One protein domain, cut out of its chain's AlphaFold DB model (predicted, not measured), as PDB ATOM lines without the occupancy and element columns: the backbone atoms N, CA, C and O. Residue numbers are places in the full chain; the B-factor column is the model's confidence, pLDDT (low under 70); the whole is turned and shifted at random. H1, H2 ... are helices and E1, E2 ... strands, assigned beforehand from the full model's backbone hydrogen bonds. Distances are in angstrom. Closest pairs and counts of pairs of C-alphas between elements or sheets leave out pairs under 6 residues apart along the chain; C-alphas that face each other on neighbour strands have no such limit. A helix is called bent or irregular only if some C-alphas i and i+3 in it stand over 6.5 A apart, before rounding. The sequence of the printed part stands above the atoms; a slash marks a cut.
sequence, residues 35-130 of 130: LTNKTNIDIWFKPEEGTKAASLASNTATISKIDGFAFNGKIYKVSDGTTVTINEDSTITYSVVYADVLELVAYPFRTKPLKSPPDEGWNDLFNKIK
ATOM      1  N   LEU A  35      27.374   4.400 158.980       83.75
ATOM      2  CA  LEU A  35      28.384   3.602 158.257       83.75
ATOM      3  C   LEU A  35      28.669   2.293 158.982       83.75
ATOM      4  O   LEU A  35      29.135   2.321 160.118       83.75
ATOM      5  N   THR A  36      28.474   1.168 158.303       88.00
ATOM      6  CA  THR A  36      28.852  -0.160 158.801       88.00
ATOM      7  C   THR A  36      29.962  -0.755 157.940       88.00
ATOM      8  O   THR A  36      29.825  -0.836 156.716       88.00
ATOM      9  N   ASN A  37      31.030  -1.221 158.590       87.81
ATOM     10  CA  ASN A  37      32.145  -1.910 157.955       87.81
ATOM     11  C   ASN A  37      32.099  -3.404 158.297       87.81
ATOM     12  O   ASN A  37      32.403  -3.781 159.425       87.81
ATOM     13  N   LYS A  38      31.725  -4.249 157.332       89.06
ATOM     14  CA  LYS A  38      31.784  -5.715 157.468       89.06
ATOM     15  C   LYS A  38      33.027  -6.316 156.814       89.06
ATOM     16  O   LYS A  38      33.086  -7.513 156.588       89.06
ATOM     17  N   THR A  39      33.989  -5.491 156.421       85.50
ATOM     18  CA  THR A  39      35.221  -5.961 155.788       85.50
ATOM     19  C   THR A  39      36.320  -6.159 156.825       85.50
ATOM     20  O   THR A  39      36.244  -5.663 157.953       85.50
ATOM     21  N   ASN A  40      37.385  -6.841 156.409       86.44
ATOM     22  CA  ASN A  40      38.631  -6.980 157.158       86.44
ATOM     23  C   ASN A  40      39.603  -5.801 156.955       86.44
ATOM     24  O   ASN A  40      40.743  -5.885 157.408       86.44
ATOM     25  N   ILE A  41      39.184  -4.730 156.275       82.31
ATOM     26  CA  ILE A  41      40.002  -3.534 156.060       82.31
ATOM     27  C   ILE A  41      39.482  -2.362 156.887       82.31
ATOM     28  O   ILE A  41      38.293  -2.279 157.191       82.31
ATOM     29  N   ASP A  42      40.373  -1.436 157.223       83.31
ATOM     30  CA  ASP A  42      39.991  -0.185 157.871       83.31
ATOM     31  C   ASP A  42      39.418   0.795 156.846       83.31
ATOM     32  O   ASP A  42      39.959   0.981 155.752       83.31
ATOM     33  N   ILE A  43      38.322   1.451 157.217       84.56
ATOM     34  CA  ILE A  43      37.609   2.394 156.352       84.56
ATOM     35  C   ILE A  43      37.770   3.793 156.915       84.56
ATOM     36  O   ILE A  43      37.447   4.043 158.070       84.56
ATOM     37  N   TRP A  44      38.249   4.733 156.105       87.44
ATOM     38  CA  TRP A  44      38.333   6.130 156.525       87.44
ATOM     39  C   TRP A  44      37.004   6.825 156.259       87.44
ATOM     40  O   TRP A  44      36.428   6.676 155.184       87.44
ATOM     41  N   PHE A  45      36.514   7.602 157.215       86.94
ATOM     42  CA  PHE A  45      35.260   8.335 157.092       86.94
ATOM     43  C   PHE A  45      35.375   9.745 157.667       86.94
ATOM     44  O   PHE A  45      36.232  10.025 158.501       86.94
ATOM     45  N   LYS A  46      34.504  10.638 157.202       85.62
ATOM     46  CA  LYS A  46      34.306  11.986 157.733       85.62
ATOM     47  C   LYS A  46      32.986  11.990 158.510       85.62
ATOM     48  O   LYS A  46      31.965  11.712 157.883       85.62
ATOM     49  N   PRO A  47      32.982  12.249 159.828       78.38
ATOM     50  CA  PRO A  47      31.769  12.216 160.648       78.38
ATOM     51  C   PRO A  47      30.772  13.341 160.306       78.38
ATOM     52  O   PRO A  47      29.677  13.081 159.824       78.38
ATOM     53  N   GLU A  48      31.157  14.603 160.492       77.19
ATOM     54  CA  GLU A  48      30.301  15.772 160.231       77.19
ATOM     55  C   GLU A  48      31.101  16.961 159.669       77.19
ATOM     56  O   GLU A  48      32.332  16.912 159.525       77.19
ATOM     57  N   GLU A  49      30.412  18.028 159.275       64.44
ATOM     58  CA  GLU A  49      31.048  19.263 158.810       64.44
ATOM     59  C   GLU A  49      31.950  19.863 159.903       64.44
ATOM     60  O   GLU A  49      31.600  19.872 161.080       64.44
ATOM     61  N   GLY A  50      33.161  20.297 159.536       65.62
ATOM     62  CA  GLY A  50      34.147  20.825 160.491       65.62
ATOM     63  C   GLY A  50      34.937  19.784 161.300       65.62
ATOM     64  O   GLY A  50      35.793  20.167 162.097       65.62
ATOM     65  N   THR A  51      34.715  18.482 161.091       74.19
ATOM     66  CA  THR A  51      35.503  17.409 161.733       74.19
ATOM     67  C   THR A  51      36.509  16.770 160.773       74.19
ATOM     68  O   THR A  51      36.290  16.718 159.561       74.19
ATOM     69  N   LYS A  52      37.632  16.292 161.325       80.12
ATOM     70  CA  LYS A  52      38.669  15.565 160.577       80.12
ATOM     71  C   LYS A  52      38.239  14.132 160.274       80.12
ATOM     72  O   LYS A  52      37.368  13.577 160.946       80.12
ATOM     73  N   ALA A  53      38.896  13.521 159.291       84.31
ATOM     74  CA  ALA A  53      38.675  12.118 158.975       84.31
ATOM     75  C   ALA A  53      39.125  11.199 160.126       84.31
ATOM     76  O   ALA A  53      40.153  11.433 160.764       84.31
ATOM     77  N   ALA A  54      38.380  10.124 160.347       84.38
ATOM     78  CA  ALA A  54      38.663   9.083 161.327       84.38
ATOM     79  C   ALA A  54      38.646   7.701 160.660       84.38
ATOM     80  O   ALA A  54      38.081   7.534 159.578       84.38
ATOM     81  N   SER A  55      39.272   6.709 161.293       85.94
ATOM     82  CA  SER A  55      39.189   5.317 160.854       85.94
ATOM     83  C   SER A  55      38.036   4.596 161.548       85.94
ATOM     84  O   SER A  55      37.791   4.750 162.744       85.94
ATOM     85  N   LEU A  56      37.325   3.791 160.775       84.31
ATOM     86  CA  LEU A  56      36.380   2.789 161.224       84.31
ATOM     87  C   LEU A  56      37.073   1.439 161.088       84.31
ATOM     88  O   LEU A  56      37.332   0.981 159.970       84.31
ATOM     89  N   ALA A  57      37.384   0.831 162.229       83.88
ATOM     90  CA  ALA A  57      38.062  -0.453 162.275       83.88
ATOM     91  C   ALA A  57      37.273  -1.540 161.529       83.88
ATOM     92  O   ALA A  57      36.045  -1.464 161.374       83.88
ATOM     93  N   SER A  58      37.995  -2.557 161.060       83.75
ATOM     94  CA  SER A  58      37.394  -3.763 160.481       83.75
ATOM     95  C   SER A  58      36.282  -4.349 161.359       83.75
ATOM     96  O   SER A  58      36.333  -4.276 162.591       83.75
ATOM     97  N   ASN A  59      35.249  -4.905 160.719       80.62
ATOM     98  CA  ASN A  59      34.117  -5.576 161.376       80.62
ATOM     99  C   ASN A  59      33.442  -4.776 162.511       80.62
ATOM    100  O   ASN A  59      32.854  -5.357 163.426       80.62
ATOM    101  N   THR A  60      33.540  -3.445 162.483       76.69
ATOM    102  CA  THR A  60      33.072  -2.576 163.566       76.69
ATOM    103  C   THR A  60      31.716  -1.956 163.248       76.69
ATOM    104  O   THR A  60      31.382  -1.630 162.102       76.69
ATOM    105  N   ALA A  61      30.910  -1.810 164.300       66.69
ATOM    106  CA  ALA A  61      29.540  -1.346 164.207       66.69
ATOM    107  C   ALA A  61      29.433   0.162 163.939       66.69
ATOM    108  O   ALA A  61      30.036   0.996 164.608       66.69
ATOM    109  N   THR A  62      28.582   0.441 162.957       69.38
ATOM    110  CA  THR A  62      27.651   1.561 162.802       69.38
ATOM    111  C   THR A  62      27.972   2.855 163.564       69.38
ATOM    112  O   THR A  62      27.580   3.029 164.715       69.38
ATOM    113  N   ILE A  63      28.588   3.819 162.876       68.25
ATOM    114  CA  ILE A  63      28.749   5.194 163.381       68.25
ATOM    115  C   ILE A  63      27.530   6.028 163.016       68.25
ATOM    116  O   ILE A  63      27.098   5.984 161.869       68.25
ATOM    117  N   SER A  64      26.998   6.803 163.960       69.00
ATOM    118  CA  SER A  64      25.955   7.797 163.696       69.00
ATOM    119  C   SER A  64      26.565   9.117 163.229       69.00
ATOM    120  O   SER A  64      27.451   9.630 163.908       69.00
ATOM    121  N   LYS A  65      26.008   9.689 162.154       76.38
ATOM    122  CA  LYS A  65      26.450  10.904 161.451       76.38
ATOM    123  C   LYS A  65      27.771  10.696 160.714       76.38
ATOM    124  O   LYS A  65      28.847  10.730 161.301       76.38
ATOM    125  N   ILE A  66      27.643  10.453 159.413       79.69
ATOM    126  CA  ILE A  66      28.745  10.440 158.458       79.69
ATOM    127  C   ILE A  66      28.423  11.423 157.338       79.69
ATOM    128  O   ILE A  66      27.309  11.458 156.816       79.69
ATOM    129  N   ASP A  67      29.432  12.177 156.949       81.31
ATOM    130  CA  ASP A  67      29.405  13.118 155.847       81.31
ATOM    131  C   ASP A  67      29.952  12.464 154.568       81.31
ATOM    132  O   ASP A  67      29.465  12.717 153.462       81.31
ATOM    133  N   GLY A  68      30.923  11.555 154.717       85.12
ATOM    134  CA  GLY A  68      31.489  10.757 153.633       85.12
ATOM    135  C   GLY A  68      32.470   9.690 154.086       85.12
ATOM    136  O   GLY A  68      32.799   9.593 155.264       85.12
ATOM    137  N   PHE A  69      32.952   8.886 153.142       87.50
ATOM    138  CA  PHE A  69      33.927   7.828 153.411       87.50
ATOM    139  C   PHE A  69      34.801   7.503 152.200       87.50
ATOM    140  O   PHE A  69      34.438   7.790 151.061       87.50
ATOM    141  N   ALA A  70      35.956   6.894 152.459       86.88
ATOM    142  CA  ALA A  70      36.878   6.365 151.468       86.88
ATOM    143  C   ALA A  70      36.865   4.833 151.497       86.88
ATOM    144  O   ALA A  70      37.030   4.224 152.551       86.88
ATOM    145  N   PHE A  71      36.708   4.210 150.334       85.31
ATOM    146  CA  PHE A  71      36.725   2.760 150.169       85.31
ATOM    147  C   PHE A  71      37.270   2.391 148.787       85.31
ATOM    148  O   PHE A  71      36.872   2.990 147.785       85.31
ATOM    149  N   ASN A  72      38.178   1.412 148.723       83.62
ATOM    150  CA  ASN A  72      38.818   0.948 147.485       83.62
ATOM    151  C   ASN A  72      39.359   2.094 146.604       83.62
ATOM    152  O   ASN A  72      39.054   2.181 145.412       83.62
ATOM    153  N   GLY A  73      40.118   3.014 147.212       83.00
ATOM    154  CA  GLY A  73      40.743   4.147 146.516       83.00
ATOM    155  C   GLY A  73      39.762   5.210 146.004       83.00
ATOM    156  O   GLY A  73      40.134   6.068 145.209       83.00
ATOM    157  N   LYS A  74      38.493   5.155 146.419       85.12
ATOM    158  CA  LYS A  74      37.430   6.071 145.991       85.12
ATOM    159  C   LYS A  74      36.798   6.741 147.200       85.12
ATOM    160  O   LYS A  74      36.664   6.112 148.243       85.12
ATOM    161  N   ILE A  75      36.377   7.994 147.043       85.56
ATOM    162  CA  ILE A  75      35.729   8.779 148.104       85.56
ATOM    163  C   ILE A  75      34.275   9.035 147.745       85.56
ATOM    164  O   ILE A  75      33.974   9.414 146.618       85.56
ATOM    165  N   TYR A  76      33.381   8.879 148.713       85.00
ATOM    166  CA  TYR A  76      31.942   8.991 148.537       85.00
ATOM    167  C   TYR A  76      31.359   9.998 149.528       85.00
ATOM    168  O   TYR A  76      31.672   9.959 150.719       85.00
ATOM    169  N   LYS A  77      30.485  10.879 149.033       84.38
ATOM    170  CA  LYS A  77      29.632  11.744 149.857       84.38
ATOM    171  C   LYS A  77      28.392  10.968 150.283       84.38
ATOM    172  O   LYS A  77      27.803  10.268 149.459       84.38
ATOM    173  N   VAL A  78      27.991  11.114 151.539       80.06
ATOM    174  CA  VAL A  78      26.744  10.550 152.062       80.06
ATOM    175  C   VAL A  78      25.754  11.686 152.316       80.06
ATOM    176  O   VAL A  78      26.145  12.753 152.791       80.06
ATOM    177  N   SER A  79      24.497  11.481 151.925       71.25
ATOM    178  CA  SER A  79      23.391  12.386 152.246       71.25
ATOM    179  C   SER A  79      22.711  11.971 153.548       71.25
ATOM    180  O   SER A  79      22.779  10.806 153.955       71.25
ATOM    181  N   ASP A  80      22.048  12.924 154.191       72.06
ATOM    182  CA  ASP A  80      21.398  12.716 155.481       72.06
ATOM    183  C   ASP A  80      20.335  11.612 155.429       72.06
ATOM    184  O   ASP A  80      19.541  11.508 154.494       72.06
ATOM    185  N   GLY A  81      20.310  10.766 156.463       66.56
ATOM    186  CA  GLY A  81      19.338   9.669 156.562       66.56
ATOM    187  C   GLY A  81      19.695   8.433 155.727       66.56
ATOM    188  O   GLY A  81      18.872   7.522 155.597       66.56
ATOM    189  N   THR A  82      20.907   8.381 155.167       76.25
ATOM    190  CA  THR A  82      21.410   7.220 154.426       76.25
ATOM    191  C   THR A  82      22.243   6.304 155.322       76.25
ATOM    192  O   THR A  82      23.249   6.706 155.905       76.25
ATOM    193  N   THR A  83      21.872   5.029 155.371       81.69
ATOM    194  CA  THR A  83      22.702   3.954 155.914       81.69
ATOM    195  C   THR A  83      23.544   3.356 154.794       81.69
ATOM    196  O   THR A  83      23.019   2.843 153.806       81.69
ATOM    197  N   VAL A  84      24.857   3.387 154.973       83.19
ATOM    198  CA  VAL A  84      25.846   2.768 154.100       83.19
ATOM    199  C   VAL A  84      26.378   1.512 154.776       83.19
ATOM    200  O   VAL A  84      26.858   1.545 155.907       83.19
ATOM    201  N   THR A  85      26.309   0.385 154.078       87.06
ATOM    202  CA  THR A  85      26.924  -0.874 154.504       87.06
ATOM    203  C   THR A  85      27.927  -1.316 153.459       87.06
ATOM    204  O   THR A  85      27.583  -1.433 152.286       87.06
ATOM    205  N   ILE A  86      29.154  -1.573 153.891       87.38
ATOM    206  CA  ILE A  86      30.203  -2.140 153.048       87.38
ATOM    207  C   ILE A  86      30.322  -3.608 153.440       87.38
ATOM    208  O   ILE A  86      30.662  -3.925 154.581       87.38
ATOM    209  N   ASN A  87      29.926  -4.483 152.519       87.62
ATOM    210  CA  ASN A  87      29.810  -5.918 152.745       87.62
ATOM    211  C   ASN A  87      31.167  -6.616 152.587       87.62
ATOM    212  O   ASN A  87      32.088  -6.077 151.976       87.62
ATOM    213  N   GLU A  88      31.266  -7.838 153.110       88.19
ATOM    214  CA  GLU A  88      32.466  -8.688 153.023       88.19
ATOM    215  C   GLU A  88      32.950  -8.892 151.576       88.19
ATOM    216  O   GLU A  88      34.151  -8.907 151.317       88.19
ATOM    217  N   ASP A  89      32.026  -8.965 150.614       89.00
ATOM    218  CA  ASP A  89      32.301  -9.094 149.175       89.00
ATOM    219  C   ASP A  89      32.724  -7.772 148.497       89.00
ATOM    220  O   ASP A  89      32.777  -7.682 147.271       89.00
ATOM    221  N   SER A  90      33.028  -6.732 149.281       84.62
ATOM    222  CA  SER A  90      33.371  -5.383 148.815       84.62
ATOM    223  C   SER A  90      32.260  -4.653 148.052       84.62
ATOM    224  O   SER A  90      32.517  -3.625 147.416       84.62
ATOM    225  N   THR A  91      31.016  -5.131 148.123       85.44
ATOM    226  CA  THR A  91      29.863  -4.390 147.605       85.44
ATOM    227  C   THR A  91      29.401  -3.325 148.600       85.44
ATOM    228  O   THR A  91      29.493  -3.494 149.818       85.44
ATOM    229  N   ILE A  92      28.893  -2.204 148.078       83.62
ATOM    230  CA  ILE A  92      28.343  -1.111 148.886       83.62
ATOM    231  C   ILE A  92      26.819  -1.116 148.762       83.62
ATOM    232  O   ILE A  92      26.276  -0.926 147.672       83.62
ATOM    233  N   THR A  93      26.129  -1.277 149.887       84.31
ATOM    234  CA  THR A  93      24.671  -1.191 149.982       84.31
ATOM    235  C   THR A  93      24.262   0.135 150.612       84.31
ATOM    236  O   THR A  93      24.676   0.461 151.722       84.31
ATOM    237  N   TYR A  94      23.392   0.870 149.921       77.38
ATOM    238  CA  TYR A  94      22.781   2.103 150.416       77.38
ATOM    239  C   TYR A  94      21.316   1.839 150.764       77.38
ATOM    240  O   TYR A  94      20.502   1.584 149.868       77.38
ATOM    241  N   SER A  95      20.981   1.909 152.050       74.56
ATOM    242  CA  SER A  95      19.604   1.894 152.543       74.56
ATOM    243  C   SER A  95      19.220   3.304 152.950       74.56
ATOM    244  O   SER A  95      19.943   3.930 153.721       74.56
ATOM    245  N   VAL A  96      18.113   3.824 152.423       66.81
ATOM    246  CA  VAL A  96      17.722   5.207 152.698       66.81
ATOM    247  C   VAL A  96      16.472   5.267 153.553       66.81
ATOM    248  O   VAL A  96      15.442   4.684 153.217       66.81
ATOM    249  N   VAL A  97      16.570   5.993 154.661       63.12
ATOM    250  CA  VAL A  97      15.504   6.184 155.642       63.12
ATOM    251  C   VAL A  97      14.960   7.606 155.464       63.12
ATOM    252  O   VAL A  97      15.174   8.479 156.296       63.12
ATOM    253  N   TYR A  98      14.320   7.895 154.327       55.19
ATOM    254  CA  TYR A  98      13.957   9.277 153.985       55.19
ATOM    255  C   TYR A  98      12.896   9.914 154.889       55.19
ATOM    256  O   TYR A  98      11.933   9.266 155.311       55.19
ATOM    257  N   ALA A  99      13.025  11.237 155.059       43.44
ATOM    258  CA  ALA A  99      11.925  12.137 155.407       43.44
ATOM    259  C   ALA A  99      11.455  13.037 154.242       43.44
ATOM    260  O   ALA A  99      10.314  13.484 154.302       43.44
ATOM    261  N   ASP A 100      12.239  13.255 153.175       43.16
ATOM    262  CA  ASP A 100      11.826  14.109 152.050       43.16
ATOM    263  C   ASP A 100      11.813  13.350 150.715       43.16
ATOM    264  O   ASP A 100      12.834  12.973 150.147       43.16
ATOM    265  N   VAL A 101      10.600  13.169 150.191       45.16
ATOM    266  CA  VAL A 101      10.267  12.537 148.901       45.16
ATOM    267  C   VAL A 101      10.937  13.243 147.701       45.16
ATOM    268  O   VAL A 101      11.002  12.675 146.615       45.16
ATOM    269  N   LEU A 102      11.495  14.447 147.885       45.03
ATOM    270  CA  LEU A 102      12.209  15.192 146.843       45.03
ATOM    271  C   LEU A 102      13.577  14.598 146.471       45.03
ATOM    272  O   LEU A 102      13.965  14.683 145.304       45.03
ATOM    273  N   GLU A 103      14.294  13.953 147.399       44.75
ATOM    274  CA  GLU A 103      15.579  13.328 147.051       44.75
ATOM    275  C   GLU A 103      15.383  12.129 146.108       44.75
ATOM    276  O   GLU A 103      16.187  11.932 145.201       44.75
ATOM    277  N   LEU A 104      14.251  11.420 146.207       41.75
ATOM    278  CA  LEU A 104      13.841  10.312 145.327       41.75
ATOM    279  C   LEU A 104      13.633  10.701 143.853       41.75
ATOM    280  O   LEU A 104      13.579   9.820 142.997       41.75
ATOM    281  N   VAL A 105      13.541  11.997 143.539       40.91
ATOM    282  CA  VAL A 105      13.413  12.503 142.160       40.91
ATOM    283  C   VAL A 105      14.743  13.078 141.650       40.91
ATOM    284  O   VAL A 105      15.038  12.995 140.461       40.91
ATOM    285  N   ALA A 106      15.615  13.547 142.552       45.41
ATOM    286  CA  ALA A 106      17.022  13.873 142.273       45.41
ATOM    287  C   ALA A 106      17.945  12.626 142.266       45.41
ATOM    288  O   ALA A 106      19.168  12.731 142.173       45.41
ATOM    289  N   TYR A 107      17.353  11.429 142.311       43.91
ATOM    290  CA  TYR A 107      17.979  10.125 142.551       43.91
ATOM    291  C   TYR A 107      18.966   9.544 141.514       43.91
ATOM    292  O   TYR A 107      19.653   8.586 141.883       43.91
ATOM    293  N   PRO A 108      19.137  10.025 140.261       40.44
ATOM    294  CA  PRO A 108      20.122   9.402 139.368       40.44
ATOM    295  C   PRO A 108      21.600   9.650 139.755       40.44
ATOM    296  O   PRO A 108      22.499   9.175 139.062       40.44
ATOM    297  N   PHE A 109      21.892  10.331 140.872       43.94
ATOM    298  CA  PHE A 109      23.249  10.693 141.314       43.94
ATOM    299  C   PHE A 109      23.811   9.858 142.482       43.94
ATOM    300  O   PHE A 109      24.577  10.394 143.279       43.94
ATOM    301  N   ARG A 110      23.494   8.557 142.602       50.94
ATOM    302  CA  ARG A 110      24.050   7.655 143.643       50.94
ATOM    303  C   ARG A 110      25.587   7.529 143.596       50.94
ATOM    304  O   ARG A 110      26.140   6.546 143.121       50.94
ATOM    305  N   THR A 111      26.270   8.530 144.147       59.53
ATOM    306  CA  THR A 111      27.637   8.458 144.669       59.53
ATOM    307  C   THR A 111      28.691   8.067 143.635       59.53
ATOM    308  O   THR A 111      29.421   7.088 143.798       59.53
ATOM    309  N   LYS A 112      28.828   8.865 142.567       67.44
ATOM    310  CA  LYS A 112      30.091   8.841 141.819       67.44
ATOM    311  C   LYS A 112      31.224   9.204 142.785       67.44
ATOM    312  O   LYS A 112      31.024  10.101 143.609       67.44
ATOM    313  N   PRO A 113      32.391   8.549 142.683       80.06
ATOM    314  CA  PRO A 113      33.547   8.941 143.465       80.06
ATOM    315  C   PRO A 113      33.812  10.436 143.298       80.06
ATOM    316  O   PRO A 113      33.813  10.945 142.170       80.06
ATOM    317  N   LEU A 114      34.019  11.133 144.409       83.81
ATOM    318  CA  LEU A 114      34.446  12.519 144.378       83.81
ATOM    319  C   LEU A 114      35.829  12.587 143.727       83.81
ATOM    320  O   LEU A 114      36.712  11.782 144.020       83.81
ATOM    321  N   LYS A 115      36.005  13.560 142.832       86.06
ATOM    322  CA  LYS A 115      37.291  13.830 142.172       86.06
ATOM    323  C   LYS A 115      38.113  14.894 142.900       86.06
ATOM    324  O   LYS A 115      39.315  14.973 142.684       86.06
ATOM    325  N   SER A 116      37.469  15.696 143.744       85.31
ATOM    326  CA  SER A 116      38.087  16.764 144.527       85.31
ATOM    327  C   SER A 116      37.371  16.942 145.877       85.31
ATOM    328  O   SER A 116      36.177  16.629 145.961       85.31
ATOM    329  N   PRO A 117      38.072  17.441 146.915       85.62
ATOM    330  CA  PRO A 117      37.482  17.808 148.204       85.62
ATOM    331  C   PRO A 117      36.370  18.866 148.050       85.62
ATOM    332  O   PRO A 117      36.592  19.857 147.355       85.62
ATOM    333  N   PRO A 118      35.194  18.687 148.680       79.75
ATOM    334  CA  PRO A 118      34.167  19.730 148.788       79.75
ATOM    335  C   PRO A 118      34.553  20.896 149.714       79.75
ATOM    336  O   PRO A 118      34.198  22.035 149.432       79.75
ATOM    337  N   ASP A 119      35.276  20.607 150.800       82.38
ATOM    338  CA  ASP A 119      35.754  21.566 151.804       82.38
ATOM    339  C   ASP A 119      37.072  21.076 152.445       82.38
ATOM    340  O   ASP A 119      37.521  19.952 152.188       82.38
ATOM    341  N   GLU A 120      37.707  21.906 153.283       81.69
ATOM    342  CA  GLU A 120      39.007  21.600 153.904       81.69
ATOM    343  C   GLU A 120      38.994  20.342 154.790       81.69
ATOM    344  O   GLU A 120      40.006  19.640 154.878       81.69
ATOM    345  N   GLY A 121      37.854  20.000 155.396       79.25
ATOM    346  CA  GLY A 121      37.694  18.816 156.244       79.25
ATOM    347  C   GLY A 121      37.781  17.489 155.483       79.25
ATOM    348  O   GLY A 121      37.909  16.431 156.098       79.25
ATOM    349  N   TRP A 122      37.749  17.514 154.147       86.12
ATOM    350  CA  TRP A 122      37.892  16.326 153.296       86.12
ATOM    351  C   TRP A 122      39.327  16.033 152.875       86.12
ATOM    352  O   TRP A 122      39.595  14.949 152.351       86.12
ATOM    353  N   ASN A 123      40.258  16.965 153.089       88.06
ATOM    354  CA  ASN A 123      41.641  16.805 152.645       88.06
ATOM    355  C   ASN A 123      42.292  15.543 153.224       88.06
ATOM    356  O   ASN A 123      43.011  14.837 152.517       88.06
ATOM    357  N   ASP A 124      41.971  15.201 154.473       85.94
ATOM    358  CA  ASP A 124      42.479  13.993 155.123       85.94
ATOM    359  C   ASP A 124      41.998  12.715 154.416       85.94
ATOM    360  O   ASP A 124      42.803  11.823 154.159       85.94
ATOM    361  N   LEU A 125      40.723  12.644 154.007       83.88
ATOM    362  CA  LEU A 125      40.193  11.524 153.213       83.88
ATOM    363  C   LEU A 125      40.934  11.385 151.875       83.88
ATOM    364  O   LEU A 125      41.332  10.282 151.502       83.88
ATOM    365  N   PHE A 126      41.154  12.499 151.171       87.56
ATOM    366  CA  PHE A 126      41.852  12.522 149.878       87.56
ATOM    367  C   PHE A 126      43.337  12.173 149.977       87.56
ATOM    368  O   PHE A 126      43.885  11.584 149.048       87.56
ATOM    369  N   ASN A 127      43.994  12.484 151.093       87.00
ATOM    370  CA  ASN A 127      45.385  12.098 151.323       87.00
ATOM    371  C   ASN A 127      45.542  10.617 151.689       87.00
ATOM    372  O   ASN A 127      46.619  10.065 151.491       87.00
ATOM    373  N   LYS A 128      44.494   9.963 152.204       80.81
ATOM    374  CA  LYS A 128      44.533   8.548 152.615       80.81
ATOM    375  C   LYS A 128      44.352   7.548 151.477       80.81
ATOM    376  O   LYS A 128      44.686   6.383 151.657       80.81
ATOM    377  N   ILE A 129      43.814   7.983 150.341       76.81
ATOM    378  CA  ILE A 129      43.604   7.135 149.156       76.81
ATOM    379  C   ILE A 129      44.716   7.259 148.101       76.81
ATOM    380  O   ILE A 129      44.597   6.637 147.047       76.81
ATOM    381  N   LYS A 130      45.737   8.090 148.351       59.41
ATOM    382  CA  LYS A 130      46.904   8.252 147.471       59.41
ATOM    383  C   LYS A 130      47.932   7.152 147.683       59.41
ATOM    384  O   LYS A 130      48.104   6.731 148.847       59.41
TER     385      LYS A 130
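What this domain is: This is residues 35 to 130 of the 130 residues of an uncharacterized protein of Flexibacter flexilis DSM 6793 (UniProt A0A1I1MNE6). With little regular structure, two small sheets stand loosely, partly face to face, and helix H1 covers the outside of antiparallel sheet E3-E2-E4-E5. The other sheet, E1-E6-E7, is mixed. Of 96 printed residues, 37 are in seven strands, then one helix: mixed class, compact, radius of gyration of the C-alphas 12.9 A, spans 35 by 30 by 21 A.

How they stand to each other: E1, residues 35 to 37, is parallel to E6, residues 82 to 86 (N 36 to O 84, 2.9 A). E2, residues 43 to 46, forms a hairpin with E3, residues 54 to 56 (N 45 to O 54, 2.8 A), and is antiparallel to E4, residues 68 to 71 (N 46 to O 68, 2.8 A). E4 and E5, residues 74 to 77, form a hairpin (N 69 to O 76, 2.9 A), as do E6 and E7, residues 92 to 96 (N 83 to O 95, 2.8 A). H1, residues 120 to 128, is on the four-stranded sheet, height 8.6 A; its closest C-alphas to E2 are Leu 125 and Trp 44, 6.6 A. H1 is only just irregular, C-alphas 121 and 124 being 6.9 A apart; 3 of 5 O i to N i+4 pairs are within hydrogen-bond range.

Where its parts are: E1 begins at C-alpha 35 (28.384, 3.602, 158.257); H1, 14.2 A long, ends at C-alpha 128 (44.533, 8.548, 152.615).

The domain as a whole: The printed part has no cut. Links E3 to E4 and E7 to H1 are long. Among residues under pLDDT 70 are 96 to 112.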